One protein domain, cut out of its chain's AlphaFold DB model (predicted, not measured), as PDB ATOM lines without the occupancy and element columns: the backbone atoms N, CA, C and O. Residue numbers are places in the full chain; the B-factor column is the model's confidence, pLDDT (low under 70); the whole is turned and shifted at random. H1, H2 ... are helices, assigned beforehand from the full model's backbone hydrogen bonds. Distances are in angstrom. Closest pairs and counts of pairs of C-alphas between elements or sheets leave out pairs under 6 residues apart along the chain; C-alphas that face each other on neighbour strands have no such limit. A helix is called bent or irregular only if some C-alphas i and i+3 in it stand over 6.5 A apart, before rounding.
ATOM      1  N   GLU A   2      18.627 -56.558 -13.576       61.94
ATOM      2  CA  GLU A   2      19.472 -55.371 -13.846       61.94
ATOM      3  C   GLU A   2      19.841 -55.205 -15.337       61.94
ATOM      4  O   GLU A   2      19.800 -54.097 -15.864       61.94
ATOM      5  N   ASP A   3      20.069 -56.311 -16.055       83.75
ATOM      6  CA  ASP A   3      20.321 -56.306 -17.509       83.75
ATOM      7  C   ASP A   3      19.066 -55.949 -18.342       83.75
ATOM      8  O   ASP A   3      19.137 -55.147 -19.267       83.75
ATOM      9  N   GLU A   4      17.882 -56.450 -17.963       86.94
ATOM     10  CA  GLU A   4      16.606 -56.166 -18.653       86.94
ATOM     11  C   GLU A   4      16.227 -54.680 -18.551       86.94
ATOM     12  O   GLU A   4      15.951 -54.035 -19.564       86.94
ATOM     13  N   LYS A   5      16.288 -54.110 -17.340       90.75
ATOM     14  CA  LYS A   5      16.010 -52.685 -17.129       90.75
ATOM     15  C   LYS A   5      17.027 -51.799 -17.850       90.75
ATOM     16  O   LYS A   5      16.649 -50.792 -18.440       90.75
ATOM     17  N   THR A   6      18.304 -52.181 -17.858       90.81
ATOM     18  CA  THR A   6      19.351 -51.418 -18.558       90.81
ATOM     19  C   THR A   6      19.097 -51.355 -20.065       90.81
ATOM     20  O   THR A   6      19.154 -50.271 -20.645       90.81
ATOM     21  N   ARG A   7      18.750 -52.483 -20.703       89.00
ATOM     22  CA  ARG A   7      18.396 -52.514 -22.136       89.00
ATOM     23  C   ARG A   7      17.155 -51.677 -22.437       89.00
ATOM     24  O   ARG A   7      17.144 -50.928 -23.410       89.00
ATOM     25  N   PHE A   8      16.146 -51.746 -21.571       90.81
ATOM     26  CA  PHE A   8      14.932 -50.949 -21.717       90.81
ATOM     27  C   PHE A   8      15.213 -49.441 -21.645       90.81
ATOM     28  O   PHE A   8      14.764 -48.681 -22.500       90.81
ATOM     29  N   LEU A   9      16.028 -49.003 -20.681       91.44
ATOM     30  CA  LEU A   9      16.444 -47.602 -20.567       91.44
ATOM     31  C   LEU A   9      17.286 -47.144 -21.769       91.44
ATOM     32  O   LEU A   9      17.162 -45.998 -22.202       91.44
ATOM     33  N   ALA A  10      18.105 -48.027 -22.349       90.12
ATOM     34  CA  ALA A  10      18.830 -47.730 -23.583       90.12
ATOM     35  C   ALA A  10      17.870 -47.519 -24.770       90.12
ATOM     36  O   ALA A  10      18.011 -46.540 -25.506       90.12
ATOM     37  N   ALA A  11      16.850 -48.372 -24.918       88.31
ATOM     38  CA  ALA A  11      15.802 -48.187 -25.923       88.31
ATOM     39  C   ALA A  11      15.023 -46.874 -25.706       88.31
ATOM     40  O   ALA A  11      14.721 -46.169 -26.672       88.31
ATOM     41  N   MET A  12      14.771 -46.496 -24.449       93.25
ATOM     42  CA  MET A  12      14.137 -45.222 -24.093       93.25
ATOM     43  C   MET A  12      14.969 -44.021 -24.534       93.25
ATOM     44  O   MET A  12      14.441 -43.074 -25.112       93.25
ATOM     45  N   ALA A  13      16.286 -44.066 -24.311       91.56
ATOM     46  CA  ALA A  13      17.196 -43.007 -24.734       91.56
ATOM     47  C   ALA A  13      17.193 -42.828 -26.263       91.56
ATOM     48  O   ALA A  13      17.212 -41.698 -26.754       91.56
ATOM     49  N   VAL A  14      17.117 -43.929 -27.018       90.12
ATOM     50  CA  VAL A  14      16.991 -43.897 -28.482       90.12
ATOM     51  C   VAL A  14      15.647 -43.302 -28.912       90.12
ATOM     52  O   VAL A  14      15.626 -42.412 -29.760       90.12
ATOM     53  N   ALA A  15      14.536 -43.722 -28.299       90.81
ATOM     54  CA  ALA A  15      13.210 -43.175 -28.593       90.81
ATOM     55  C   ALA A  15      13.138 -41.660 -28.317       90.81
ATOM     56  O   ALA A  15      12.698 -40.893 -29.173       90.81
ATOM     57  N   ASN A  16      13.671 -41.215 -27.176       93.38
ATOM     58  CA  ASN A  16      13.781 -39.797 -26.827       93.38
ATOM     59  C   ASN A  16      14.637 -39.012 -27.826       93.38
ATOM     60  O   ASN A  16      14.321 -37.866 -28.144       93.38
ATOM     61  N   ARG A  17      15.712 -39.610 -28.357       91.81
ATOM     62  CA  ARG A  17      16.540 -38.976 -29.391       91.81
ATOM     63  C   ARG A  17      15.748 -38.741 -30.677       91.81
ATOM     64  O   ARG A  17      15.803 -37.632 -31.202       91.81
ATOM     65  N   PHE A  18      15.006 -39.740 -31.159       91.25
ATOM     66  CA  PHE A  18      14.165 -39.587 -32.352       91.25
ATOM     67  C   PHE A  18      13.104 -38.501 -32.158       91.25
ATOM     68  O   PHE A  18      13.017 -37.583 -32.973       91.25
ATOM     69  N   ALA A  19      12.372 -38.541 -31.039       93.06
ATOM     70  CA  ALA A  19      11.357 -37.539 -30.727       93.06
ATOM     71  C   ALA A  19      11.950 -36.122 -30.671       93.06
ATOM     72  O   ALA A  19      11.448 -35.202 -31.314       93.06
ATOM     73  N   LYS A  20      13.088 -35.957 -29.988       93.38
ATOM     74  CA  LYS A  20      13.777 -34.668 -29.873       93.38
ATOM     75  C   LYS A  20      14.256 -34.125 -31.218       93.38
ATOM     76  O   LYS A  20      14.148 -32.921 -31.449       93.38
ATOM     77  N   ASN A  21      14.792 -34.977 -32.092       92.12
ATOM     78  CA  ASN A  21      15.229 -34.562 -33.426       92.12
ATOM     79  C   ASN A  21      14.038 -34.073 -34.260       92.12
ATOM     80  O   ASN A  21      14.098 -32.993 -34.848       92.12
ATOM     81  N   TYR A  22      12.934 -34.820 -34.240       94.62
ATOM     82  CA  TYR A  22      11.706 -34.449 -34.939       94.62
ATOM     83  C   TYR A  22      11.121 -33.129 -34.410       94.62
ATOM     84  O   TYR A  22      10.855 -32.208 -35.182       94.62
ATOM     85  N   GLU A  23      11.042 -32.958 -33.086       94.06
ATOM     86  CA  GLU A  23      10.627 -31.696 -32.460       94.06
ATOM     87  C   GLU A  23      11.509 -30.501 -32.840       94.06
ATOM     88  O   GLU A  23      11.021 -29.376 -32.981       94.06
ATOM     89  N   GLN A  24      12.824 -30.702 -32.953       93.44
ATOM     90  CA  GLN A  24      13.735 -29.648 -33.396       93.44
ATOM     91  C   GLN A  24      13.458 -29.253 -34.846       93.44
ATOM     92  O   GLN A  24      13.457 -28.057 -35.148       93.44
ATOM     93  N   GLY A  25      13.168 -30.231 -35.708       93.75
ATOM     94  CA  GLY A  25      12.712 -29.992 -37.073       93.75
ATOM     95  C   GLY A  25      11.437 -29.147 -37.106       93.75
ATOM     96  O   GLY A  25      11.414 -28.112 -37.771       93.75
ATOM     97  N   ILE A  26      10.428 -29.499 -36.301       94.88
ATOM     98  CA  ILE A  26       9.183 -28.719 -36.174       94.88
ATOM     99  C   ILE A  26       9.479 -27.286 -35.721       94.88
ATOM    100  O   ILE A  26       9.020 -26.328 -36.337       94.88
ATOM    101  N   LYS A  27      10.291 -27.102 -34.672       94.25
ATOM    102  CA  LYS A  27      10.661 -25.765 -34.169       94.25
ATOM    103  C   LYS A  27      11.385 -24.934 -35.233       94.25
ATOM    104  O   LYS A  27      11.185 -23.721 -35.295       94.25
ATOM    105  N   ALA A  28      12.236 -25.561 -36.046       92.62
ATOM    106  CA  ALA A  28      12.914 -24.897 -37.154       92.62
ATOM    107  C   ALA A  28      11.921 -24.484 -38.250       92.62
ATOM    108  O   ALA A  28      11.968 -23.338 -38.700       92.62
ATOM    109  N   PHE A  29      10.992 -25.372 -38.613       93.94
ATOM    110  CA  PHE A  29       9.911 -25.062 -39.541       93.94
ATOM    111  C   PHE A  29       9.051 -23.898 -39.043       93.94
ATOM    112  O   PHE A  29       8.944 -22.910 -39.757       93.94
ATOM    113  N   VAL A  30       8.509 -23.948 -37.823       94.00
ATOM    114  CA  VAL A  30       7.600 -22.910 -37.292       94.00
ATOM    115  C   VAL A  30       8.237 -21.518 -37.356       94.00
ATOM    116  O   VAL A  30       7.588 -20.542 -37.733       94.00
ATOM    117  N   ARG A  31       9.539 -21.417 -37.053       92.81
ATOM    118  CA  ARG A  31      10.291 -20.155 -37.166       92.81
ATOM    119  C   ARG A  31      10.377 -19.655 -38.607       92.81
ATOM    120  O   ARG A  31      10.235 -18.458 -38.836       92.81
ATOM    121  N   LEU A  32      10.629 -20.553 -39.561       93.00
ATOM    122  CA  LEU A  32      10.649 -20.219 -40.986       93.00
ATOM    123  C   LEU A  32       9.246 -19.836 -41.475       93.00
ATOM    124  O   LEU A  32       9.096 -18.793 -42.110       93.00
ATOM    125  N   ASN A  33       8.230 -20.629 -41.128       93.69
ATOM    126  CA  ASN A  33       6.850 -20.447 -41.562       93.69
ATOM    127  C   ASN A  33       6.274 -19.114 -41.095       93.69
ATOM    128  O   ASN A  33       5.649 -18.417 -41.882       93.69
ATOM    129  N   THR A  34       6.560 -18.714 -39.851       93.81
ATOM    130  CA  THR A  34       6.123 -17.419 -39.300       93.81
ATOM    131  C   THR A  34       6.544 -16.259 -40.205       93.81
ATOM    132  O   THR A  34       5.730 -15.411 -40.546       93.81
ATOM    133  N   VAL A  35       7.808 -16.245 -40.642       93.62
ATOM    134  CA  VAL A  35       8.331 -15.175 -41.502       93.62
ATOM    135  C   VAL A  35       7.760 -15.279 -42.918       93.62
ATOM    136  O   VAL A  35       7.334 -14.278 -43.488       93.62
ATOM    137  N   GLN A  36       7.746 -16.478 -43.504       94.50
ATOM    138  CA  GLN A  36       7.299 -16.657 -44.890       94.50
ATOM    139  C   GLN A  36       5.790 -16.420 -45.054       94.50
ATOM    140  O   GLN A  36       5.374 -15.799 -46.028       94.50
ATOM    141  N   SER A  37       4.976 -16.826 -44.080       93.69
ATOM    142  CA  SER A  37       3.526 -16.599 -44.081       93.69
ATOM    143  C   SER A  37       3.161 -15.113 -44.026       93.69
ATOM    144  O   SER A  37       2.149 -14.697 -44.588       93.69
ATOM    145  N   GLU A  38       3.979 -14.277 -43.379       95.25
ATOM    146  CA  GLU A  38       3.793 -12.823 -43.421       95.25
ATOM    147  C   GLU A  38       4.119 -12.242 -44.797       95.25
ATOM    148  O   GLU A  38       3.364 -11.412 -45.301       95.25
ATOM    149  N   ILE A  39       5.208 -12.708 -45.412       94.94
ATOM    150  CA  ILE A  39       5.666 -12.257 -46.732       94.94
ATOM    151  C   ILE A  39       4.654 -12.615 -47.827       94.94
ATOM    152  O   ILE A  39       4.341 -11.778 -48.671       94.94
ATOM    153  N   PHE A  40       4.131 -13.841 -47.808       94.50
ATOM    154  CA  PHE A  40       3.258 -14.372 -48.859       94.50
ATOM    155  C   PHE A  40       1.763 -14.243 -48.556       94.50
ATOM    156  O   PHE A  40       0.933 -14.863 -49.226       94.50
ATOM    157  N   ARG A  41       1.391 -13.436 -47.559       95.19
ATOM    158  CA  ARG A  41      -0.003 -13.259 -47.150       95.19
ATOM    159  C   ARG A  41      -0.886 -12.828 -48.326       95.19
ATOM    160  O   ARG A  41      -0.621 -11.816 -48.967       95.19
ATOM    161  N   GLY A  42      -1.979 -13.560 -48.546       92.56
ATOM    162  CA  GLY A  42      -2.942 -13.267 -49.613       92.56
ATOM    163  C   GLY A  42      -2.495 -13.719 -51.007       92.56
ATOM    164  O   GLY A  42      -3.020 -13.225 -52.001       92.56
ATOM    165  N   THR A  43      -1.522 -14.627 -51.084       92.75
ATOM    166  CA  THR A  43      -1.053 -15.242 -52.331       92.75
ATOM    167  C   THR A  43      -1.222 -16.758 -52.258       92.75
ATOM    168  O   THR A  43      -1.258 -17.317 -51.165       92.75
ATOM    169  N   THR A  44      -1.216 -17.438 -53.408       91.50
ATOM    170  CA  THR A  44      -1.250 -18.911 -53.473       91.50
ATOM    171  C   THR A  44      -0.083 -19.561 -52.721       91.50
ATOM    172  O   THR A  44      -0.255 -20.610 -52.113       91.50
ATOM    173  N   LEU A  45       1.093 -18.917 -52.695       92.56
ATOM    174  CA  LEU A  45       2.237 -19.375 -51.892       92.56
ATOM    175  C   LEU A  45       1.910 -19.339 -50.393       92.56
ATOM    176  O   LEU A  45       2.299 -20.240 -49.658       92.56
ATOM    177  N   GLY A  46       1.193 -18.305 -49.943       93.81
ATOM    178  CA  GLY A  46       0.730 -18.178 -48.563       93.81
ATOM    179  C   GLY A  46      -0.327 -19.220 -48.203       93.81
ATOM    180  O   GLY A  46      -0.240 -19.814 -47.132       93.81
ATOM    181  N   ASP A  47      -1.270 -19.492 -49.107       93.19
ATOM    182  CA  ASP A  47      -2.283 -20.539 -48.918       93.19
ATOM    183  C   ASP A  47      -1.630 -21.929 -48.810       93.19
ATOM    184  O   ASP A  47      -1.964 -22.711 -47.922       93.19
ATOM    185  N   TYR A  48      -0.629 -22.206 -49.651       93.31
ATOM    186  CA  TYR A  48       0.143 -23.446 -49.585       93.31
ATOM    187  C   TYR A  48       0.955 -23.564 -48.282       93.31
ATOM    188  O   TYR A  48       1.026 -24.639 -47.692       93.31
ATOM    189  N   LEU A  49       1.535 -22.467 -47.776       93.06
ATOM    190  CA  LEU A  49       2.215 -22.456 -46.471       93.06
ATOM    191  C   LEU A  49       1.260 -22.723 -45.299       93.06
ATOM    192  O   LEU A  49       1.645 -23.411 -44.353       93.06
ATOM    193  N   ALA A  50       0.025 -22.221 -45.361       92.81
ATOM    194  CA  ALA A  50      -0.999 -22.527 -44.365       92.81
ATOM    195  C   ALA A  50      -1.382 -24.015 -44.399       92.81
ATOM    196  O   ALA A  50      -1.411 -24.666 -43.357       92.81
ATOM    197  N   LEU A  51      -1.568 -24.579 -45.596       93.38
ATOM    198  CA  LEU A  51      -1.822 -26.009 -45.768       93.38
ATOM    199  C   LEU A  51      -0.685 -26.873 -45.201       93.38
ATOM    200  O   LEU A  51      -0.929 -27.879 -44.537       93.38
ATOM    201  N   LEU A  52       0.568 -26.480 -45.438       91.38
ATOM    202  CA  LEU A  52       1.737 -27.169 -44.892       91.38
ATOM    203  C   LEU A  52       1.754 -27.179 -43.350       91.38
ATOM    204  O   LEU A  52       2.153 -28.181 -42.754       91.38
ATOM    205  N   ASP A  53       1.320 -26.092 -42.709       93.19
ATOM    206  CA  ASP A  53       1.203 -25.991 -41.246       93.19
ATOM    207  C   ASP A  53       0.153 -26.976 -40.696       93.19
ATOM    208  O   ASP A  53       0.421 -27.722 -39.745       93.19
ATOM    209  N   ASP A  54      -1.000 -27.065 -41.368       93.81
ATOM    210  CA  ASP A  54      -2.053 -28.034 -41.050       93.81
ATOM    211  C   ASP A  54      -1.535 -29.476 -41.185       93.81
ATOM    212  O   ASP A  54      -1.701 -30.297 -40.276       93.81
ATOM    213  N   LYS A  55      -0.817 -29.789 -42.276       94.44
ATOM    214  CA  LYS A  55      -0.261 -31.134 -42.505       94.44
ATOM    215  C   LYS A  55       0.811 -31.540 -41.509       94.44
ATOM    216  O   LYS A  55       0.903 -32.724 -41.183       94.44
ATOM    217  N   ILE A  56       1.585 -30.600 -40.975       94.75
ATOM    218  CA  ILE A  56       2.507 -30.907 -39.876       94.75
ATOM    219  C   ILE A  56       1.747 -31.266 -38.610       94.75
ATOM    220  O   ILE A  56       2.128 -32.217 -37.931       94.75
ATOM    221  N   SER A  57       0.671 -30.548 -38.297       94.56
ATOM    222  CA  SER A  57      -0.150 -30.861 -37.126       94.56
ATOM    223  C   SER A  57      -0.742 -32.271 -37.228       94.56
ATOM    224  O   SER A  57      -0.679 -33.044 -36.268       94.56
ATOM    225  N   GLU A  58      -1.224 -32.653 -38.415       96.06
ATOM    226  CA  GLU A  58      -1.655 -34.026 -38.701       96.06
ATOM    227  C   GLU A  58      -0.496 -35.035 -38.555       96.06
ATOM    228  O   GLU A  58      -0.637 -36.049 -37.869       96.06
ATOM    229  N   ALA A  59       0.677 -34.750 -39.132       96.62
ATOM    230  CA  ALA A  59       1.859 -35.614 -39.057       96.62
ATOM    231  C   ALA A  59       2.361 -35.831 -37.616       96.62
ATOM    232  O   ALA A  59       2.782 -36.938 -37.266       96.62
ATOM    233  N   VAL A  60       2.283 -34.806 -36.763       96.00
ATOM    234  CA  VAL A  60       2.603 -34.893 -35.331       96.00
ATOM    235  C   VAL A  60       1.636 -35.833 -34.618       96.00
ATOM    236  O   VAL A  60       2.084 -36.710 -33.879       96.00
ATOM    237  N   SER A  61       0.330 -35.699 -34.872       96.31
ATOM    238  CA  SER A  61      -0.679 -36.591 -34.290       96.31
ATOM    239  C   SER A  61      -0.419 -38.047 -34.676       96.31
ATOM    240  O   SER A  61      -0.361 -38.916 -33.810       96.31
ATOM    241  N   LEU A  62      -0.170 -38.307 -35.963       97.44
ATOM    242  CA  LEU A  62       0.121 -39.651 -36.466       97.44
ATOM    243  C   LEU A  62       1.393 -40.234 -35.840       97.44
ATOM    244  O   LEU A  62       1.445 -41.415 -35.506       97.44
ATOM    245  N   ASN A  63       2.426 -39.418 -35.642       96.81
ATOM    246  CA  ASN A  63       3.637 -39.856 -34.958       96.81
ATOM    247  C   ASN A  63       3.397 -40.202 -33.477       96.81
ATOM    248  O   ASN A  63       4.019 -41.137 -32.966       96.81
ATOM    249  N   GLY A  64       2.487 -39.498 -32.800       95.88
ATOM    250  CA  GLY A  64       2.001 -39.878 -31.471       95.88
ATOM    251  C   GLY A  64       1.270 -41.223 -31.493       95.88
ATOM    252  O   GLY A  64       1.622 -42.134 -30.744       95.88
ATOM    253  N   ASP A  65       0.332 -41.402 -32.424       95.31
ATOM    254  CA  ASP A  65      -0.440 -42.644 -32.582       95.31
ATOM    255  C   ASP A  65       0.434 -43.855 -32.953       95.31
ATOM    256  O   ASP A  65       0.164 -44.986 -32.537       95.31
ATOM    257  N   ALA A  66       1.522 -43.631 -33.694       94.19
ATOM    258  CA  ALA A  66       2.528 -44.642 -34.017       94.19
ATOM    259  C   ALA A  66       3.500 -44.944 -32.859       94.19
ATOM    260  O   ALA A  66       4.265 -45.909 -32.931       94.19
ATOM    261  N   GLY A  67       3.470 -44.154 -31.781       94.12
ATOM    262  CA  GLY A  67       4.358 -44.305 -30.627       94.12
ATOM    263  C   GLY A  67       5.776 -43.781 -30.855       94.12
ATOM    264  O   GLY A  67       6.709 -44.213 -30.175       94.12
ATOM    265  N   TRP A  68       5.968 -42.882 -31.818       95.19
ATOM    266  CA  TRP A  68       7.261 -42.252 -32.095       95.19
ATOM    267  C   TRP A  68       7.469 -40.934 -31.352       95.19
ATOM    268  O   TRP A  68       8.612 -40.522 -31.164       95.19
ATOM    269  N   LEU A  69       6.384 -40.311 -30.892       95.06
ATOM    270  CA  LEU A  69       6.414 -39.135 -30.029       95.06
ATOM    271  C   LEU A  69       5.759 -39.457 -28.690       95.06
ATOM    272  O   LEU A  69       4.731 -40.130 -28.636       95.06
ATOM    273  N   SER A  70       6.369 -38.962 -27.615       91.06
ATOM    274  CA  SER A  70       5.745 -38.973 -26.295       91.06
ATOM    275  C   SER A  70       4.647 -37.904 -26.248       91.06
ATOM    276  O   SER A  70       4.720 -36.878 -26.924       91.06
ATOM    277  N   CYS A  71       3.624 -38.129 -25.422       81.31
ATOM    278  CA  CYS A  71       2.651 -37.091 -25.073       81.31
ATOM    279  C   CYS A  71       3.244 -36.030 -24.120       81.31
ATOM    280  O   CYS A  71       2.606 -35.015 -23.828       81.31
ATOM    281  N   ARG A  72       4.470 -36.263 -23.641       79.00
ATOM    282  CA  ARG A  72       5.300 -35.377 -22.824       79.00
ATOM    283  C   ARG A  72       6.571 -35.019 -23.599       79.00
ATOM    284  O   ARG A  72       6.759 -35.409 -24.743       79.00
ATOM    285  N   SER A  73       7.476 -34.282 -22.956       82.00
ATOM    286  CA  SER A  73       8.786 -33.967 -23.541       82.00
ATOM    287  C   SER A  73       9.703 -35.186 -23.694       82.00
ATOM    288  O   SER A  73      10.647 -35.141 -24.475       82.00
ATOM    289  N   GLU A  74       9.483 -36.238 -22.902       91.50
ATOM    290  CA  GLU A  74      10.289 -37.460 -22.885       91.50
ATOM    291  C   GLU A  74       9.400 -38.662 -22.554       91.50
ATOM    292  O   GLU A  74       8.464 -38.540 -21.762       91.50
ATOM    293  N   PHE A  75       9.736 -39.818 -23.126       93.38
ATOM    294  CA  PHE A  75       9.087 -41.092 -22.853       93.38
ATOM    295  C   PHE A  75       9.220 -41.477 -21.381       93.38
ATOM    296  O   PHE A  75      10.324 -41.515 -20.827       93.38
ATOM    297  N   THR A  76       8.093 -41.829 -20.772       94.50
ATOM    298  CA  THR A  76       8.079 -42.613 -19.532       94.50
ATOM    299  C   THR A  76       8.316 -44.100 -19.826       94.50
ATOM    300  O   THR A  76       8.259 -44.535 -20.978       94.50
ATOM    301  N   GLU A  77       8.577 -44.905 -18.787       94.25
ATOM    302  CA  GLU A  77       8.757 -46.351 -18.971       94.25
ATOM    303  C   GLU A  77       7.479 -47.017 -19.529       94.25
ATOM    304  O   GLU A  77       7.559 -47.876 -20.404       94.25
ATOM    305  N   GLU A  78       6.300 -46.573 -19.090       93.19
ATOM    306  CA  GLU A  78       5.000 -47.044 -19.587       93.19
ATOM    307  C   GLU A  78       4.762 -46.635 -21.047       93.19
ATOM    308  O   GLU A  78       4.486 -47.491 -21.888       93.19
ATOM    309  N   GLU A  79       4.976 -45.357 -21.378       94.44
ATOM    310  CA  GLU A  79       4.841 -44.851 -22.751       94.44
ATOM    311  C   GLU A  79       5.777 -45.590 -23.715       94.44
ATOM    312  O   GLU A  79       5.384 -45.926 -24.832       94.44
ATOM    313  N   LEU A  80       7.012 -45.891 -23.293       95.06
ATOM    314  CA  LEU A  80       7.924 -46.665 -24.127       95.06
ATOM    315  C   LEU A  80       7.400 -48.083 -24.365       95.06
ATOM    316  O   LEU A  80       7.489 -48.571 -25.495       95.06
ATOM    317  N   LEU A  81       6.875 -48.753 -23.336       95.31
ATOM    318  CA  LEU A  81       6.320 -50.094 -23.492       95.31
ATOM    319  C   LEU A  81       5.131 -50.086 -24.458       95.31
ATOM    320  O   LEU A  81       5.095 -50.902 -25.379       95.31
ATOM    321  N   GLU A  82       4.211 -49.132 -24.324       95.19
ATOM    322  CA  GLU A  82       3.122 -48.959 -25.285       95.19
ATOM    323  C   GLU A  82       3.650 -48.727 -26.702       95.19
ATOM    324  O   GLU A  82       3.203 -49.382 -27.643       95.19
ATOM    325  N   SER A  83       4.659 -47.871 -26.874       94.62
ATOM    326  CA  SER A  83       5.315 -47.661 -28.166       94.62
ATOM    327  C   SER A  83       5.949 -48.933 -28.728       94.62
ATOM    328  O   SER A  83       5.925 -49.167 -29.939       94.62
ATOM    329  N   LEU A  84       6.543 -49.786 -27.892       94.31
ATOM    330  CA  LEU A  84       7.075 -51.087 -28.313       94.31
ATOM    331  C   LEU A  84       5.957 -52.033 -28.774       94.31
ATOM    332  O   LEU A  84       6.126 -52.718 -29.789       94.31
ATOM    333  N   ILE A  85       4.809 -52.018 -28.092       95.00
ATOM    334  CA  ILE A  85       3.613 -52.784 -28.462       95.00
ATOM    335  C   ILE A  85       3.022 -52.273 -29.783       95.00
ATOM    336  O   ILE A  85       2.795 -53.077 -30.687       95.00
ATOM    337  N   ARG A  86       2.852 -50.952 -29.946       94.69
ATOM    338  CA  ARG A  86       2.401 -50.295 -31.193       94.69
ATOM    339  C   ARG A  86       3.207 -50.776 -32.401       94.69
ATOM    340  O   ARG A  86       2.653 -51.086 -33.453       94.69
ATOM    341  N   ARG A  87       4.528 -50.892 -32.238       90.69
ATOM    342  CA  ARG A  87       5.472 -51.298 -33.294       90.69
ATOM    343  C   ARG A  87       5.647 -52.818 -33.415       90.69
ATOM    344  O   ARG A  87       6.318 -53.286 -34.333       90.69
ATOM    345  N   ASP A  88       5.049 -53.620 -32.531       92.56
ATOM    346  CA  ASP A  88       5.015 -55.085 -32.630       92.56
ATOM    347  C   ASP A  88       3.960 -55.550 -33.642       92.56
ATOM    348  O   ASP A  88       2.957 -56.176 -33.297       92.56
ATOM    349  N   ARG A  89       4.215 -55.272 -34.924       83.62
ATOM    350  CA  ARG A  89       3.307 -55.592 -36.038       83.62
ATOM    351  C   ARG A  89       2.861 -57.055 -36.063       83.62
ATOM    352  O   ARG A  89       1.749 -57.362 -36.471       83.62
ATOM    353  N   SER A  90       3.748 -57.969 -35.675       87.81
ATOM    354  CA  SER A  90       3.477 -59.408 -35.729       87.81
ATOM    355  C   SER A  90       2.645 -59.928 -34.558       87.81
ATOM    356  O   SER A  90       2.185 -61.067 -34.604       87.81
ATOM    357  N   GLY A  91       2.504 -59.132 -33.495       89.50
ATOM    358  CA  GLY A  91       1.890 -59.555 -32.242       89.50
ATOM    359  C   GLY A  91       2.683 -60.604 -31.460       89.50
ATOM    360  O   GLY A  91       2.160 -61.168 -30.502       89.50
ATOM    361  N   LYS A  92       3.919 -60.912 -31.875       91.19
ATOM    362  CA  LYS A  92       4.714 -62.007 -31.304       91.19
ATOM    363  C   LYS A  92       5.506 -61.593 -30.073       91.19
ATOM    364  O   LYS A  92       5.783 -62.460 -29.252       91.19
ATOM    365  N   ARG A  93       5.882 -60.314 -29.950       89.31
ATOM    366  CA  ARG A  93       6.689 -59.835 -28.814       89.31
ATOM    367  C   ARG A  93       5.839 -59.612 -27.575       89.31
ATOM    368  O   ARG A  93       6.248 -60.004 -26.494       89.31
ATOM    369  N   TYR A  94       4.633 -59.072 -27.747       92.69
ATOM    370  CA  TYR A  94       3.711 -58.796 -26.639       92.69
ATOM    371  C   TYR A  94       2.335 -59.456 -26.839       92.69
ATOM    372  O   TYR A  94       1.326 -58.755 -26.969       92.69
ATOM    373  N   PRO A  95       2.248 -60.798 -26.919       91.38
ATOM    374  CA  PRO A  95       0.972 -61.488 -27.073       91.38
ATOM    375  C   PRO A  95       0.155 -61.516 -25.773       91.38
ATOM    376  O   PRO A  95      -1.067 -61.656 -25.825       91.38
ATOM    377  N   THR A  96       0.798 -61.417 -24.602       93.19
ATOM    378  CA  THR A  96       0.147 -61.442 -23.280       93.19
ATOM    379  C   THR A  96       0.918 -60.618 -22.241       93.19
ATOM    380  O   THR A  96       2.068 -60.250 -22.479       93.19
ATOM    381  N   LEU A  97       0.317 -60.401 -21.061       93.44
ATOM    382  CA  LEU A  97       0.972 -59.746 -19.914       93.44
ATOM    383  C   LEU A  97       2.287 -60.415 -19.499       93.44
ATOM    384  O   LEU A  97       3.191 -59.739 -19.033       93.44
ATOM    385  N   ALA A  98       2.441 -61.722 -19.725       91.38
ATOM    386  CA  ALA A  98       3.657 -62.448 -19.357       91.38
ATOM    387  C   ALA A  98       4.915 -61.990 -20.125       91.38
ATOM    388  O   ALA A  98       6.014 -62.423 -19.792       91.38
ATOM    389  N   GLN A  99       4.763 -61.171 -21.173       93.62
ATOM    390  CA  GLN A  99       5.871 -60.569 -21.921       93.62
ATOM    391  C   GLN A  99       6.155 -59.115 -21.518       93.62
ATOM    392  O   GLN A  99       7.079 -58.504 -22.054       93.62
ATOM    393  N   VAL A 100       5.379 -58.544 -20.594       93.50
ATOM    394  CA  VAL A 100       5.705 -57.246 -19.998       93.50
ATOM    395  C   VAL A 100       6.979 -57.408 -19.159       93.50
ATOM    396  O   VAL A 100       7.076 -58.377 -18.400       93.50
ATOM    397  N   PRO A 101       7.963 -56.493 -19.278       92.81
ATOM    398  CA  PRO A 101       9.179 -56.558 -18.482       92.81
ATOM    399  C   PRO A 101       8.884 -56.645 -16.986       92.81
ATOM    400  O   PRO A 101       8.009 -55.948 -16.472       92.81
ATOM    401  N   SER A 102       9.651 -57.470 -16.274       92.69
ATOM    402  CA  SER A 102       9.365 -57.814 -14.871       92.69
ATOM    403  C   SER A 102       9.244 -56.601 -13.939       92.69
ATOM    404  O   SER A 102       8.448 -56.613 -13.007       92.69
ATOM    405  N   PHE A 103       9.996 -55.534 -14.218       92.38
ATOM    406  CA  PHE A 103       9.992 -54.297 -13.436       92.38
ATOM    407  C   PHE A 103       8.802 -53.360 -13.729       92.38
ATOM    408  O   PHE A 103       8.630 -52.390 -13.001       92.38
ATOM    409  N   LEU A 104       8.007 -53.636 -14.772       93.19
ATOM    410  CA  LEU A 104       6.772 -52.912 -15.122       93.19
ATOM    411  C   LEU A 104       5.511 -53.748 -14.901       93.19
ATOM    412  O   LEU A 104       4.409 -53.208 -14.941       93.19
ATOM    413  N   LEU A 105       5.664 -55.055 -14.685       91.50
ATOM    414  CA  LEU A 105       4.548 -55.992 -14.645       91.50
ATOM    415  C   LEU A 105       3.516 -55.631 -13.571       91.50
ATOM    416  O   LEU A 105       2.333 -55.607 -13.880       91.50
ATOM    417  N   GLU A 106       3.953 -55.283 -12.356       89.94
ATOM    418  CA  GLU A 106       3.053 -54.919 -11.249       89.94
ATOM    419  C   GLU A 106       2.149 -53.730 -11.618       89.94
ATOM    420  O   GLU A 106       0.931 -53.814 -11.487       89.94
ATOM    421  N   ALA A 107       2.722 -52.668 -12.194       87.62
ATOM    422  CA  ALA A 107       1.967 -51.488 -12.623       87.62
ATOM    423  C   ALA A 107       0.945 -51.798 -13.735       87.62
ATOM    424  O   ALA A 107      -0.100 -51.152 -13.816       87.62
ATOM    425  N   PHE A 108       1.234 -52.785 -14.589       87.44
ATOM    426  CA  PHE A 108       0.316 -53.237 -15.635       87.44
ATOM    427  C   PHE A 108      -0.761 -54.184 -15.098       87.44
ATOM    428  O   PHE A 108      -1.906 -54.095 -15.533       87.44
ATOM    429  N   GLU A 109      -0.433 -55.065 -14.153       90.00
ATOM    430  CA  GLU A 109      -1.390 -55.982 -13.519       90.00
ATOM    431  C   GLU A 109      -2.417 -55.244 -12.646       90.00
ATOM    432  O   GLU A 109      -3.560 -55.690 -12.535       90.00
ATOM    433  N   GLU A 110      -2.057 -54.090 -12.074       90.62
ATOM    434  CA  GLU A 110      -3.000 -53.209 -11.369       90.62
ATOM    435  C   GLU A 110      -4.086 -52.631 -12.295       90.62
ATOM    436  O   GLU A 110      -5.207 -52.366 -11.853       90.62
ATOM    437  N   GLN A 111      -3.763 -52.442 -13.576       88.56
ATOM    438  CA  GLN A 111      -4.618 -51.764 -14.555       88.56
ATOM    439  C   GLN A 111      -5.306 -52.731 -15.527       88.56
ATOM    440  O   GLN A 111      -6.379 -52.431 -16.058       88.56
ATOM    441  N   HIS A 112      -4.703 -53.895 -15.767       90.25
ATOM    442  CA  HIS A 112      -5.118 -54.824 -16.806       90.25
ATOM    443  C   HIS A 112      -5.044 -56.278 -16.343       90.25
ATOM    444  O   HIS A 112      -4.025 -56.749 -15.848       90.25
ATOM    445  N   ASP A 113      -6.100 -57.037 -16.634       92.94
ATOM    446  CA  ASP A 113      -6.017 -58.490 -16.674       92.94
ATOM    447  C   ASP A 113      -5.482 -58.978 -18.037       92.94
ATOM    448  O   ASP A 113      -5.271 -58.217 -18.991       92.94
ATOM    449  N   ALA A 114      -5.255 -60.289 -18.154       91.50
ATOM    450  CA  ALA A 114      -4.706 -60.878 -19.372       91.50
ATOM    451  C   ALA A 114      -5.604 -60.693 -20.610       91.50
ATOM    452  O   ALA A 114      -5.092 -60.703 -21.731       91.50
ATOM    453  N   ALA A 115      -6.924 -60.570 -20.441       93.06
ATOM    454  CA  ALA A 115      -7.849 -60.344 -21.545       93.06
ATOM    455  C   ALA A 115      -7.843 -58.869 -21.963       93.06
ATOM    456  O   ALA A 115      -7.707 -58.589 -23.155       93.06
ATOM    457  N   SER A 116      -7.906 -57.934 -21.010       95.00
ATOM    458  CA  SER A 116      -7.860 -56.498 -21.294       95.00
ATOM    459  C   SER A 116      -6.521 -56.070 -21.889       95.00
ATOM    460  O   SER A 116      -6.509 -55.266 -22.815       95.00
ATOM    461  N   PHE A 117      -5.401 -56.663 -21.458       95.31
ATOM    462  CA  PHE A 117      -4.097 -56.391 -22.071       95.31
ATOM    463  C   PHE A 117      -4.057 -56.791 -23.549       95.31
ATOM    464  O   PHE A 117      -3.493 -56.076 -24.371       95.31
ATOM    465  N   ARG A 118      -4.665 -57.928 -23.922       94.75
ATOM    466  CA  ARG A 118      -4.724 -58.342 -25.336       94.75
ATOM    467  C   ARG A 118      -5.523 -57.360 -26.181       94.75
ATOM    468  O   ARG A 118      -5.142 -57.127 -27.324       94.75
ATOM    469  N   VAL A 119      -6.609 -56.816 -25.630       95.88
ATOM    470  CA  VAL A 119      -7.417 -55.785 -26.296       95.88
ATOM    471  C   VAL A 119      -6.587 -54.519 -26.477       95.88
ATOM    472  O   VAL A 119      -6.394 -54.108 -27.617       95.88
ATOM    473  N   LEU A 120      -5.993 -53.997 -25.398       95.31
ATOM    474  CA  LEU A 120      -5.098 -52.837 -25.438       95.31
ATOM    475  C   LEU A 120      -3.994 -53.024 -26.487       95.31
ATOM    476  O   LEU A 120      -3.815 -52.199 -27.377       95.31
ATOM    477  N   ALA A 121      -3.278 -54.146 -26.440       96.06
ATOM    478  CA  ALA A 121      -2.197 -54.420 -27.374       96.06
ATOM    479  C   ALA A 121      -2.684 -54.559 -28.828       96.06
ATOM    480  O   ALA A 121      -1.922 -54.300 -29.759       96.06
ATOM    481  N   GLY A 122      -3.924 -54.997 -29.051       96.81
ATOM    482  CA  GLY A 122      -4.558 -54.990 -30.367       96.81
ATOM    483  C   GLY A 122      -4.829 -53.568 -30.857       96.81
ATOM    484  O   GLY A 122      -4.402 -53.207 -31.950       96.81
ATOM    485  N   GLU A 123      -5.463 -52.748 -30.021       96.62
ATOM    486  CA  GLU A 123      -5.797 -51.350 -30.322       96.62
ATOM    487  C   GLU A 123      -4.548 -50.507 -30.601       96.62
ATOM    488  O   GLU A 123      -4.501 -49.778 -31.591       96.62
ATOM    489  N   LEU A 124      -3.495 -50.670 -29.795       96.69
ATOM    490  CA  LEU A 124      -2.209 -49.997 -29.986       96.69
ATOM    491  C   LEU A 124      -1.588 -50.322 -31.357       96.69
ATOM    492  O   LEU A 124      -1.093 -49.431 -32.051       96.69
ATOM    493  N   ARG A 125      -1.622 -51.589 -31.784       96.12
ATOM    494  CA  ARG A 125      -1.087 -52.003 -33.094       96.12
ATOM    495  C   ARG A 125      -1.915 -51.458 -34.254       96.12
ATOM    496  O   ARG A 125      -1.340 -50.989 -35.236       96.12
ATOM    497  N   GLU A 126      -3.241 -51.498 -34.144       96.31
ATOM    498  CA  GLU A 126      -4.144 -50.952 -35.165       96.31
ATOM    499  C   GLU A 126      -4.001 -49.432 -35.306       96.31
ATOM    500  O   GLU A 126      -3.953 -48.917 -36.427       96.31
ATOM    501  N   ALA A 127      -3.851 -48.710 -34.189       95.00
ATOM    502  CA  ALA A 127      -3.573 -47.274 -34.191       95.00
ATOM    503  C   ALA A 127      -2.257 -46.964 -34.914       95.00
ATOM    504  O   ALA A 127      -2.219 -46.110 -35.798       95.00
ATOM    505  N   CYS A 128      -1.197 -47.723 -34.617       95.00
ATOM    506  CA  CYS A 128       0.088 -47.586 -35.293       95.00
ATOM    507  C   CYS A 128      -0.032 -47.817 -36.804       95.00
ATOM    508  O   CYS A 128       0.419 -46.999 -37.603       95.00
ATOM    509  N   TRP A 129      -0.696 -48.894 -37.225       92.88
ATOM    510  CA  TRP A 129      -0.885 -49.179 -38.646       92.88
ATOM    511  C   TRP A 129      -1.688 -48.088 -39.364       92.88
ATOM    512  O   TRP A 129      -1.304 -47.629 -40.446       92.88
ATOM    513  N   SER A 130      -2.771 -47.638 -38.735       95.81
ATOM    514  CA  SER A 130      -3.586 -46.532 -39.233       95.81
ATOM    515  C   SER A 130      -2.760 -45.256 -39.368       95.81
ATOM    516  O   SER A 130      -2.884 -44.560 -40.376       95.81
ATOM    517  N   ALA A 131      -1.854 -44.997 -38.422       96.56
ATOM    518  CA  ALA A 131      -0.963 -43.849 -38.457       96.56
ATOM    519  C   ALA A 131       0.035 -43.897 -39.625       96.56
ATOM    520  O   ALA A 131       0.190 -42.910 -40.343       96.56
ATOM    521  N   TYR A 132       0.662 -45.052 -39.882       94.31
ATOM    522  CA  TYR A 132       1.516 -45.244 -41.064       94.31
ATOM    523  C   TYR A 132       0.744 -45.027 -42.368       94.31
ATOM    524  O   TYR A 132       1.237 -44.334 -43.257       94.31
ATOM    525  N   SER A 133      -0.480 -45.554 -42.477       95.12
ATOM    526  CA  SER A 133      -1.326 -45.305 -43.649       95.12
ATOM    527  C   SER A 133      -1.713 -43.828 -43.786       95.12
ATOM    528  O   SER A 133      -1.706 -43.306 -44.899       95.12
ATOM    529  N   GLY A 134      -2.031 -43.153 -42.680       96.94
ATOM    530  CA  GLY A 134      -2.333 -41.722 -42.659       96.94
ATOM    531  C   GLY A 134      -1.149 -40.875 -43.120       96.94
ATOM    532  O   GLY A 134      -1.324 -39.992 -43.953       96.94
ATOM    533  N   MET A 135       0.063 -41.203 -42.667       96.12
ATOM    534  CA  MET A 135       1.281 -40.490 -43.060       96.12
ATOM    535  C   MET A 135       1.533 -40.600 -44.566       96.12
ATOM    536  O   MET A 135       1.832 -39.601 -45.217       96.12
ATOM    537  N   THR A 136       1.359 -41.796 -45.139       93.31
ATOM    538  CA  THR A 136       1.452 -41.991 -46.591       93.31
ATOM    539  C   THR A 136       0.433 -41.131 -47.337       93.31
ATOM    540  O   THR A 136       0.806 -40.435 -48.274       93.31
ATOM    541  N   LYS A 137      -0.825 -41.106 -46.881       94.81
ATOM    542  CA  LYS A 137      -1.884 -40.305 -47.517       94.81
ATOM    543  C   LYS A 137      -1.601 -38.810 -47.479       94.81
ATOM    544  O   LYS A 137      -1.880 -38.132 -48.456       94.81
ATOM    545  N   ILE A 138      -1.061 -38.286 -46.377       94.62
ATOM    546  CA  ILE A 138      -0.705 -36.863 -46.291       94.62
ATOM    547  C   ILE A 138       0.371 -36.520 -47.322       94.62
ATOM    548  O   ILE A 138       0.266 -35.494 -47.985       94.62
ATOM    549  N   ARG A 139       1.382 -37.380 -47.502       90.06
ATOM    550  CA  ARG A 139       2.405 -37.167 -48.536       90.06
ATOM    551  C   ARG A 139       1.808 -37.184 -49.939       90.06
ATOM    552  O   ARG A 139       2.076 -36.270 -50.702       90.06
ATOM    553  N   GLU A 140       0.981 -38.184 -50.239       91.81
ATOM    554  CA  GLU A 140       0.298 -38.300 -51.535       91.81
ATOM    555  C   GLU A 140      -0.588 -37.080 -51.817       91.81
ATOM    556  O   GLU A 140      -0.574 -36.562 -52.924       91.81
ATOM    557  N   GLN A 141      -1.312 -36.575 -50.812       91.12
ATOM    558  CA  GLN A 141      -2.102 -35.349 -50.944       91.12
ATOM    559  C   GLN A 141      -1.225 -34.159 -51.327       91.12
ATOM    560  O   GLN A 141      -1.563 -33.430 -52.248       91.12
ATOM    561  N   MET A 142      -0.088 -33.978 -50.650       91.62
ATOM    562  CA  MET A 142       0.795 -32.839 -50.906       91.62
ATOM    563  C   MET A 142       1.431 -32.845 -52.301       91.62
ATOM    564  O   MET A 142       1.789 -31.772 -52.783       91.62
ATOM    565  N   ASP A 143       1.558 -34.007 -52.947       87.69
ATOM    566  CA  ASP A 143       2.082 -34.107 -54.315       87.69
ATOM    567  C   ASP A 143       1.125 -33.486 -55.358       87.69
ATOM    568  O   ASP A 143       1.581 -33.026 -56.408       87.69
ATOM    569  N   ASP A 144      -0.179 -33.424 -55.060       88.06
ATOM    570  CA  ASP A 144      -1.222 -32.908 -55.961       88.06
ATOM    571  C   ASP A 144      -1.601 -31.433 -55.693       88.06
ATOM    572  O   ASP A 144      -2.363 -30.831 -56.457       88.06
ATOM    573  N   GLU A 145      -1.095 -30.829 -54.615       89.69
ATOM    574  CA  GLU A 145      -1.507 -29.493 -54.171       89.69
ATOM    575  C   GLU A 145      -0.804 -28.369 -54.956       89.69
ATOM    576  O   GLU A 145       0.400 -28.435 -55.238       89.69
ATOM    577  N   PRO A 146      -1.514 -27.277 -55.305       86.94
ATOM    578  CA  PRO A 146      -0.936 -26.174 -56.055       86.94
ATOM    579  C   PRO A 146       0.064 -25.407 -55.184       86.94
ATOM    580  O   PRO A 146      -0.295 -24.586 -54.343       86.94
ATOM    581  N   THR A 147       1.349 -25.635 -55.443       86.44
ATOM    582  CA  THR A 147       2.452 -25.055 -54.660       86.44
ATOM    583  C   THR A 147       2.587 -23.535 -54.802       86.44
ATOM    584  O   THR A 147       3.212 -22.888 -53.968       86.44
ATOM    585  N   GLY A 148       2.025 -22.945 -55.863       81.81
ATOM    586  CA  GLY A 148       2.211 -21.531 -56.200       81.81
ATOM    587  C   GLY A 148       3.538 -21.222 -56.904       81.81
ATOM    588  O   GLY A 148       3.825 -20.051 -57.148       81.81
ATOM    589  N   ALA A 149       4.328 -22.240 -57.275       84.06
ATOM    590  CA  ALA A 149       5.600 -22.072 -57.986       84.06
ATOM    591  C   ALA A 149       5.471 -21.264 -59.295       84.06
ATOM    592  O   ALA A 149       6.372 -20.498 -59.639       84.06
ATOM    593  N   ASP A 150       4.325 -21.352 -59.977       86.31
ATOM    594  CA  ASP A 150       4.040 -20.585 -61.197       86.31
ATOM    595  C   ASP A 150       4.056 -19.063 -60.969       86.31
ATOM    596  O   ASP A 150       4.453 -18.302 -61.856       86.31
ATOM    597  N   LEU A 151       3.666 -18.600 -59.773       85.81
ATOM    598  CA  LEU A 151       3.722 -17.182 -59.412       85.81
ATOM    599  C   LEU A 151       5.174 -16.696 -59.355       85.81
ATOM    600  O   LEU A 151       5.491 -15.644 -59.909       85.81
ATOM    601  N   LEU A 152       6.062 -17.478 -58.732       85.38
ATOM    602  CA  LEU A 152       7.492 -17.162 -58.652       85.38
ATOM    603  C   LEU A 152       8.145 -17.189 -60.038       85.38
ATOM    604  O   LEU A 152       8.864 -16.254 -60.387       85.38
ATOM    605  N   ALA A 153       7.827 -18.193 -60.858       85.31
ATOM    606  CA  ALA A 153       8.315 -18.275 -62.233       85.31
ATOM    607  C   ALA A 153       7.870 -17.066 -63.077       85.31
ATOM    608  O   ALA A 153       8.650 -16.521 -63.860       85.31
ATOM    609  N   SER A 154       6.636 -16.594 -62.877       84.81
ATOM    610  CA  SER A 154       6.120 -15.396 -63.552       84.81
ATOM    611  C   SER A 154       6.850 -14.120 -63.106       84.81
ATOM    612  O   SER A 154       7.165 -13.270 -63.937       84.81
ATOM    613  N   MET A 155       7.175 -13.989 -61.814       83.00
ATOM    614  CA  MET A 155       7.948 -12.853 -61.290       83.00
ATOM    615  C   MET A 155       9.377 -12.804 -61.850       83.00
ATOM    616  O   MET A 155       9.887 -11.718 -62.123       83.00
ATOM    617  N   GLU A 156      10.011 -13.959 -62.056       81.75
ATOM    618  CA  GLU A 156      11.350 -14.052 -62.653       81.75
ATOM    619  C   GLU A 156      11.366 -13.635 -64.136       81.75
ATOM    620  O   GLU A 156      12.356 -13.069 -64.605       81.75
ATOM    621  N   ALA A 157      10.270 -13.855 -64.869       82.50
ATOM    622  CA  ALA A 157      10.131 -13.459 -66.275       82.50
ATOM    623  C   ALA A 157       9.794 -11.966 -66.469       82.50
ATOM    624  O   ALA A 157      10.113 -11.384 -67.510       82.50
ATOM    625  N   TRP A 158       9.196 -11.329 -65.457       75.88
ATOM    626  CA  TRP A 158       8.659  -9.965 -65.522       75.88
ATOM    627  C   TRP A 158       9.653  -8.884 -65.998       75.88
ATOM    628  O   TRP A 158       9.261  -8.036 -66.801       75.88
ATOM    629  N   PRO A 159      10.946  -8.877 -65.615       73.31
ATOM    630  CA  PRO A 159      11.864  -7.807 -66.017       73.31
ATOM    631  C   PRO A 159      12.126  -7.706 -67.529       73.31
ATOM    632  O   PRO A 159      12.601  -6.670 -67.989       73.31
ATOM    633  N   GLY A 160      11.811  -8.747 -68.309       67.88
ATOM    634  CA  GLY A 160      11.854  -8.698 -69.775       67.88
ATOM    635  C   GLY A 160      10.677  -7.948 -70.416       67.88
ATOM    636  O   GLY A 160      10.722  -7.653 -71.609       67.88
ATOM    637  N   GLU A 161       9.639  -7.628 -69.639       68.94
ATOM    638  CA  GLU A 161       8.361  -7.083 -70.116       68.94
ATOM    639  C   GLU A 161       8.167  -5.595 -69.774       68.94
ATOM    640  O   GLU A 161       7.176  -4.988 -70.185       68.94
ATOM    641  N   VAL A 162       9.105  -4.983 -69.040       70.94
ATOM    642  CA  VAL A 162       8.983  -3.611 -68.521       70.94
ATOM    643  C   VAL A 162      10.144  -2.728 -68.981       70.94
ATOM    644  O   VAL A 162      11.301  -3.142 -68.990       70.94
ATOM    645  N   HIS A 163       9.854  -1.473 -69.338       77.31
ATOM    646  CA  HIS A 163      10.870  -0.468 -69.681       77.31
ATOM    647  C   HIS A 163      11.421   0.226 -68.427       77.31
ATOM    648  O   HIS A 163      11.264   1.434 -68.251       77.31
ATOM    649  N   GLU A 164      12.049  -0.552 -67.549       82.44
ATOM    650  CA  GLU A 164      12.665  -0.077 -66.308       82.44
ATOM    651  C   GLU A 164      14.177   0.141 -66.448       82.44
ATOM    652  O   GLU A 164      14.814  -0.292 -67.411       82.44
ATOM    653  N   SER A 165      14.774   0.828 -65.470       86.69
ATOM    654  CA  SER A 165      16.230   0.987 -65.428       86.69
ATOM    655  C   SER A 165      16.935  -0.354 -65.171       86.69
ATOM    656  O   SER A 165      16.424  -1.203 -64.437       86.69
ATOM    657  N   GLU A 166      18.152  -0.533 -65.700       86.69
ATOM    658  CA  GLU A 166      18.950  -1.749 -65.457       86.69
ATOM    659  C   GLU A 166      19.162  -2.035 -63.962       86.69
ATOM    660  O   GLU A 166      19.223  -3.194 -63.551       86.69
ATOM    661  N   GLN A 167      19.281  -0.987 -63.140       89.69
ATOM    662  CA  GLN A 167      19.460  -1.127 -61.698       89.69
ATOM    663  C   GLN A 167      18.183  -1.654 -61.030       89.69
ATOM    664  O   GLN A 167      18.253  -2.608 -60.258       89.69
ATOM    665  N   THR A 168      17.022  -1.098 -61.385       87.44
ATOM    666  CA  THR A 168      15.711  -1.553 -60.894       87.44
ATOM    667  C   THR A 168      15.458  -3.019 -61.257       87.44
ATOM    668  O   THR A 168      14.997  -3.799 -60.424       87.44
ATOM    669  N   ILE A 169      15.815  -3.419 -62.482       87.19
ATOM    670  CA  ILE A 169      15.714  -4.811 -62.946       87.19
ATOM    671  C   ILE A 169      16.573  -5.740 -62.075       87.19
ATOM    672  O   ILE A 169      16.081  -6.763 -61.599       87.19
ATOM    673  N   LYS A 170      17.836  -5.374 -61.811       88.81
ATOM    674  CA  LYS A 170      18.739  -6.168 -60.957       88.81
ATOM    675  C   LYS A 170      18.211  -6.322 -59.533       88.81
ATOM    676  O   LYS A 170      18.255  -7.421 -58.987       88.81
ATOM    677  N   GLU A 171      17.717  -5.240 -58.935       89.75
ATOM    678  CA  GLU A 171      17.162  -5.260 -57.576       89.75
ATOM    679  C   GLU A 171      15.894  -6.119 -57.493       89.75
ATOM    680  O   GLU A 171      15.743  -6.902 -56.555       89.75
ATOM    681  N   THR A 172      15.029  -6.041 -58.505       87.19
ATOM    682  CA  THR A 172      13.800  -6.848 -58.593       87.19
ATOM    683  C   THR A 172      14.113  -8.338 -58.710       87.19
ATOM    684  O   THR A 172      13.539  -9.144 -57.977       87.19
ATOM    685  N   LEU A 173      15.065  -8.713 -59.572       88.25
ATOM    686  CA  LEU A 173      15.507 -10.104 -59.711       88.25
ATOM    687  C   LEU A 173      16.097 -10.645 -58.405       88.25
ATOM    688  O   LEU A 173      15.739 -11.740 -57.978       88.25
ATOM    689  N   ALA A 174      16.946  -9.861 -57.734       90.50
ATOM    690  CA  ALA A 174      17.521 -10.252 -56.450       90.50
ATOM    691  C   ALA A 174      16.447 -10.427 -55.363       90.50
ATOM    692  O   ALA A 174      16.524 -11.353 -54.552       90.50
ATOM    693  N   LEU A 175      15.430  -9.560 -55.335       90.38
ATOM    694  CA  LEU A 175      14.300  -9.703 -54.420       90.38
ATOM    695  C   LEU A 175      13.499 -10.978 -54.721       90.38
ATOM    696  O   LEU A 175      13.234 -11.744 -53.797       90.38
ATOM    697  N   SER A 176      13.178 -11.238 -55.992       88.81
ATOM    698  CA  SER A 176      12.466 -12.450 -56.420       88.81
ATOM    699  C   SER A 176      13.217 -13.723 -56.025       88.81
ATOM    700  O   SER A 176      12.641 -14.623 -55.416       88.81
ATOM    701  N   GLU A 177      14.530 -13.771 -56.267       90.44
ATOM    702  CA  GLU A 177      15.372 -14.910 -55.894       90.44
ATOM    703  C   GLU A 177      15.374 -15.150 -54.374       90.44
ATOM    704  O   GLU A 177      15.309 -16.292 -53.912       90.44
ATOM    705  N   ASN A 178      15.418 -14.082 -53.572       91.69
ATOM    706  CA  ASN A 178      15.365 -14.194 -52.113       91.69
ATOM    707  C   ASN A 178      14.011 -14.719 -51.617       91.69
ATOM    708  O   ASN A 178      13.983 -15.558 -50.712       91.69
ATOM    709  N   LEU A 179      12.907 -14.260 -52.215       91.81
ATOM    710  CA  LEU A 179      11.557 -14.747 -51.918       91.81
ATOM    711  C   LEU A 179      11.433 -16.236 -52.257       91.81
ATOM    712  O   LEU A 179      11.023 -17.028 -51.410       91.81
ATOM    713  N   HIS A 180      11.876 -16.630 -53.452       91.06
ATOM    714  CA  HIS A 180      11.859 -18.017 -53.902       91.06
ATOM    715  C   HIS A 180      12.682 -18.920 -52.968       91.06
ATOM    716  O   HIS A 180      12.180 -19.928 -52.472       91.06
ATOM    717  N   LYS A 181      13.916 -18.530 -52.626       91.50
ATOM    718  CA  LYS A 181      14.752 -19.289 -51.679       91.50
ATOM    719  C   LYS A 181      14.108 -19.417 -50.299       91.50
ATOM    720  O   LYS A 181      14.229 -20.467 -49.670       91.50
ATOM    721  N   GLY A 182      13.470 -18.356 -49.803       91.31
ATOM    722  CA  GLY A 182      12.767 -18.369 -48.520       91.31
ATOM    723  C   GLY A 182      11.614 -19.368 -48.506       91.31
ATOM    724  O   GLY A 182      11.547 -20.219 -47.616       91.31
ATOM    725  N   TRP A 183      10.772 -19.310 -49.536       91.75
ATOM    726  CA  TRP A 183       9.650 -20.221 -49.729       91.75
ATOM    727  C   TRP A 183      10.104 -21.680 -49.863       91.75
ATOM    728  O   TRP A 183       9.670 -22.533 -49.089       91.75
ATOM    729  N   LEU A 184      11.062 -21.956 -50.754       91.38
ATOM    730  CA  LEU A 184      11.564 -23.308 -51.013       91.38
ATOM    731  C   LEU A 184      12.184 -23.944 -49.764       91.38
ATOM    732  O   LEU A 184      11.993 -25.132 -49.506       91.38
ATOM    733  N   ARG A 185      12.906 -23.161 -48.950       91.38
ATOM    734  CA  ARG A 185      13.445 -23.639 -47.667       91.38
ATOM    735  C   ARG A 185      12.337 -24.042 -46.703       91.38
ATOM    736  O   ARG A 185      12.503 -25.024 -45.986       91.38
ATOM    737  N   CYS A 186      11.245 -23.283 -46.668       91.75
ATOM    738  CA  CYS A 186      10.105 -23.590 -45.815       91.75
ATOM    739  C   CYS A 186       9.414 -24.875 -46.289       91.75
ATOM    740  O   CYS A 186       9.320 -25.820 -45.512       91.75
ATOM    741  N   GLN A 187       9.069 -24.962 -47.577       91.25
ATOM    742  CA  GLN A 187       8.484 -26.162 -48.184       91.25
ATOM    743  C   GLN A 187       9.349 -27.407 -47.946       91.25
ATOM    744  O   GLN A 187       8.854 -28.420 -47.461       91.25
ATOM    745  N   THR A 188      10.651 -27.327 -48.229       90.75
ATOM    746  CA  THR A 188      11.580 -28.456 -48.051       90.75
ATOM    747  C   THR A 188      11.625 -28.927 -46.597       90.75
ATOM    748  O   THR A 188      11.590 -30.130 -46.340       90.75
ATOM    749  N   ALA A 189      11.675 -27.996 -45.638       91.31
ATOM    750  CA  ALA A 189      11.687 -28.338 -44.219       91.31
ATOM    751  C   ALA A 189      10.404 -29.066 -43.787       91.31
ATOM    752  O   ALA A 189      10.483 -30.013 -43.009       91.31
ATOM    753  N   VAL A 190       9.242 -28.658 -44.308       89.62
ATOM    754  CA  VAL A 190       7.966 -29.322 -44.007       89.62
ATOM    755  C   VAL A 190       7.881 -30.697 -44.625       89.62
ATOM    756  O   VAL A 190       7.570 -31.654 -43.928       89.62
ATOM    757  N   LEU A 191       8.154 -30.813 -45.923       91.19
ATOM    758  CA  LEU A 191       8.018 -32.087 -46.623       91.19
ATOM    759  C   LEU A 191       8.941 -33.154 -46.018       91.19
ATOM    760  O   LEU A 191       8.561 -34.321 -45.942       91.19
ATOM    761  N   ALA A 192      10.109 -32.754 -45.501       91.75
ATOM    762  CA  ALA A 192      10.980 -33.638 -44.730       91.75
ATOM    763  C   ALA A 192      10.333 -34.138 -43.421       91.75
ATOM    764  O   ALA A 192      10.589 -35.266 -43.011       91.75
ATOM    765  N   LEU A 193       9.483 -33.335 -42.773       94.31
ATOM    766  CA  LEU A 193       8.751 -33.701 -41.554       94.31
ATOM    767  C   LEU A 193       7.519 -34.579 -41.818       94.31
ATOM    768  O   LEU A 193       7.022 -35.200 -40.880       94.31
ATOM    769  N   LEU A 194       7.042 -34.693 -43.061       94.69
ATOM    770  CA  LEU A 194       5.952 -35.604 -43.442       94.69
ATOM    771  C   LEU A 194       6.464 -37.053 -43.551       94.69
ATOM    772  O   LEU A 194       6.460 -37.692 -44.605       94.69
ATOM    773  N   CYS A 195       6.983 -37.561 -42.439       93.06
ATOM    774  CA  CYS A 195       7.457 -38.923 -42.255       93.06
ATOM    775  C   CYS A 195       7.306 -39.343 -40.787       93.06
ATOM    776  O   CYS A 195       6.925 -38.546 -39.923       93.06
ATOM    777  N   MET A 196       7.611 -40.608 -40.495       94.50
ATOM    778  CA  MET A 196       7.723 -41.041 -39.104       94.50
ATOM    779  C   MET A 196       9.007 -40.501 -38.477       94.50
ATOM    780  O   MET A 196      10.039 -40.431 -39.137       94.50
ATOM    781  N   ALA A 197       8.981 -40.164 -37.189       92.56
ATOM    782  CA  ALA A 197      10.098 -39.504 -36.515       92.56
ATOM    783  C   ALA A 197      11.386 -40.341 -36.538       92.56
ATOM    784  O   ALA A 197      12.480 -39.789 -36.564       92.56
ATOM    785  N   ASN A 198      11.271 -41.671 -36.594       89.50
ATOM    786  CA  ASN A 198      12.412 -42.580 -36.729       89.50
ATOM    787  C   ASN A 198      13.030 -42.622 -38.137       89.50
ATOM    788  O   ASN A 198      13.983 -43.355 -38.354       89.50
ATOM    789  N   GLN A 199      12.427 -41.931 -39.100       87.88
ATOM    790  CA  GLN A 199      12.921 -41.765 -40.469       87.88
ATOM    791  C   GLN A 199      13.456 -40.342 -40.686       87.88
ATOM    792  O   GLN A 199      14.011 -40.042 -41.739       87.88
ATOM    793  N   PHE A 200      13.259 -39.446 -39.716       83.88
ATOM    794  CA  PHE A 200      13.603 -38.040 -39.844       83.88
ATOM    795  C   PHE A 200      15.070 -37.790 -39.486       83.88
ATOM    796  O   PHE A 200      15.478 -37.954 -38.335       83.88
ATOM    797  N   GLY A 201      15.844 -37.321 -40.466       68.75
ATOM    798  CA  GLY A 201      17.249 -36.947 -40.284       68.75
ATOM    799  C   GLY A 201      18.245 -38.111 -40.282       68.75
ATOM    800  O   GLY A 201      19.420 -37.859 -40.027       68.75
ATOM    801  N   ASP A 202      17.805 -39.339 -40.576       59.88
ATOM    802  CA  ASP A 202      18.684 -40.506 -40.721       59.88
ATOM    803  C   ASP A 202      19.030 -40.759 -42.202       59.88
ATOM    804  O   ASP A 202      18.174 -41.142 -42.996       59.88
ATOM    805  N   ASP A 203      20.314 -40.583 -42.535       45.66
ATOM    806  CA  ASP A 203      21.000 -41.171 -43.702       45.66
ATOM    807  C   ASP A 203      21.746 -42.479 -43.314       45.66
ATOM    808  O   ASP A 203      22.508 -43.016 -44.118       45.66
ATOM    809  N   ASP A 204      21.558 -43.004 -42.089       42.22
ATOM    810  CA  ASP A 204      22.292 -44.170 -41.563       42.22
ATOM    811  C   ASP A 204      21.353 -45.348 -41.187       42.22
ATOM    812  O   ASP A 204      20.531 -45.226 -40.272       42.22
ATOM    813  N   PRO A 205      21.428 -46.494 -41.894       41.41
ATOM    814  CA  PRO A 205      20.557 -47.658 -41.738       41.41
ATOM    815  C   PRO A 205      20.965 -48.601 -40.590       41.41
ATOM    816  O   PRO A 205      20.837 -49.815 -40.728       41.41
ATOM    817  N   ASP A 206      21.350 -48.089 -39.420       41.88
ATOM    818  CA  ASP A 206      21.540 -48.910 -38.206       41.88
ATOM    819  C   ASP A 206      20.188 -49.278 -37.542       41.88
ATOM    820  O   ASP A 206      20.013 -49.283 -36.318       41.88
ATOM    821  N   GLN A 207      19.200 -49.640 -38.373       45.78
ATOM    822  CA  GLN A 207      17.945 -50.273 -37.959       45.78
ATOM    823  C   GLN A 207      18.197 -51.565 -37.173       45.78
ATOM    824  O   GLN A 207      17.389 -51.905 -36.307       45.78
ATOM    825  N   ASP A 208      19.322 -52.240 -37.411       44.78
ATOM    826  CA  ASP A 208      19.653 -53.496 -36.746       44.78
ATOM    827  C   ASP A 208      19.928 -53.311 -35.251       44.78
ATOM    828  O   ASP A 208      19.498 -54.150 -34.471       44.78
ATOM    829  N   LEU A 209      20.491 -52.187 -34.789       42.69
ATOM    830  CA  LEU A 209      20.721 -51.998 -33.349       42.69
ATOM    831  C   LEU A 209      19.416 -51.719 -32.587       42.69
ATOM    832  O   LEU A 209      19.232 -52.163 -31.456       42.69
ATOM    833  N   ALA A 210      18.481 -50.993 -33.206       45.38
ATOM    834  CA  ALA A 210      17.164 -50.745 -32.629       45.38
ATOM    835  C   ALA A 210      16.292 -52.013 -32.668       45.38
ATOM    836  O   ALA A 210      15.533 -52.262 -31.734       45.38
ATOM    837  N   ILE A 211      16.415 -52.836 -33.712       49.75
ATOM    838  CA  ILE A 211      15.720 -54.124 -33.824       49.75
ATOM    839  C   ILE A 211      16.334 -55.169 -32.878       49.75
ATOM    840  O   ILE A 211      15.573 -55.882 -32.234       49.75
ATOM    841  N   GLU A 212      17.660 -55.221 -32.713       42.06
ATOM    842  CA  GLU A 212      18.354 -56.127 -31.780       42.06
ATOM    843  C   GLU A 212      18.136 -55.750 -30.309       42.06
ATOM    844  O   GLU A 212      18.040 -56.630 -29.460       42.06
ATOM    845  N   LEU A 213      18.012 -54.458 -29.983       40.69
ATOM    846  CA  LEU A 213      17.701 -54.007 -28.619       40.69
ATOM    847  C   LEU A 213      16.204 -54.098 -28.273       40.69
ATOM    848  O   LEU A 213      15.845 -54.012 -27.099       40.69
ATOM    849  N   MET A 214      15.335 -54.267 -29.277       43.69
ATOM    850  CA  MET A 214      13.887 -54.480 -29.129       43.69
ATOM    851  C   MET A 214      13.449 -55.918 -29.492       43.69
ATOM    852  O   MET A 214      12.245 -56.162 -29.649       43.69
ATOM    853  N   GLY A 215      14.397 -56.838 -29.695       37.16
ATOM    854  CA  GLY A 215      14.195 -58.241 -30.073       37.16
ATOM    855  C   GLY A 215      14.363 -59.206 -28.912       37.16
ATOM    856  O   GLY A 215      15.252 -58.969 -28.065       37.16
TER     857      GLY A 215
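Overview. This is residues 2 to 215 of the 215 residues of an uncharacterized protein of Pseudomonas veronii 1YdBTEX2 (UniProt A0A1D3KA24). The model is a long rod of helices laid lengthwise: the end of H1, H2 and the end of H7 make a three-helix bundle in the middle, and long H5 lies along H2. At one end of the rod short H3 crosses between H1 and H5, with H4 close by; at the other, H6 and H7 form a hairpin whose tip, residues 161 to 167, stands free. The printed part has 214 residues with eight named helices, H1 to H8 in chain order, and no named strand, and the class is all helix. It is loose, with a radius of gyration of the C-alphas of 23.1 A and spans of 80 by 29 by 26 A.

Along the chain. The longest helix, H1, residues 2 to 39, runs 56.0 A from C-alpha 2 at (19.472, -55.371, -13.846) to C-alpha 39 at (5.666, -12.257, -46.732). H2 is residues 44 to 65, 31.6 A; H7 is residues 166 to 193, 41.2 A; H5 is residues 114 to 144, 46.2 A. The shorter helices are H3, residues 77 to 86, H4, residues 102 to 109, H6, residues 149 to 160, and H8, residues 207 to 213, which ends with C-alpha 213 at (17.701, -54.007, -28.619). H4 and H6 are irregular: C-alphas 103 and 106 are 7.3 A apart, and C-alphas 156 and 159 are 7.1 A apart.

Arrangement. H1, H2 and H7 form a bundle, three helices side by side. H1 and H2, a helical hairpin, touch at a shallow tilt of 14 degrees, opposite ways, their closest C-alphas being Ser 37 and Gly 46, 5.5 A apart. H1 touches H7 with residues 22 to 36 alone, closest at the C-alphas of Leu 32 and Cys 186, 5.9 A. H2 and H7 touch at a shallow tilt of 18 degrees, the same way, closest at the C-alphas of Leu 52 and Val 190, 6.6 A. H5 touches H2, opposite ways at 17 degrees, closest at the C-alphas of Leu 62 and Ala 131, 4.8 A. H3 touches H1 about perpendicular, at 80 degrees, closest at the C-alphas of Met 12 and Leu 80, 6.4 A. H3 touches H5 too, closest at the C-alphas of Arg 86 and Arg 125, 4.3 A. H4 is close to H3 but not clearly touching, closest at the C-alphas of Glu 78 and Leu 104, 7.6 A. H6 and H7, a helical hairpin, touch at 11 degrees, closest at the C-alphas of Pro 159 and Ile 169, 5.8 A. H8 only just touches H1, with 3 pairs of C-alphas within 8 A, the closest being Arg 7 and Leu 213, 6.7 A. H1 and H5 are apart. Every O i to N i+4 pair is within hydrogen-bond range in H2, H3, H7 and H8; in H1 it is 32 of 34, in H4 2 of 4, in H5 25 of 27, in H6 6 of 8.

Size, cuts and confidence. The two C-alphas farthest apart, those of Asp 113 and His 163, are 80.4 A apart. The printed part has no cut. The links H2 to H3, H3 to H4 and H7 to H8 are long. Mean pLDDT of the printed part is 87.9; residue 2, residues 160 to 161 and residues 201 to 215 are under 70.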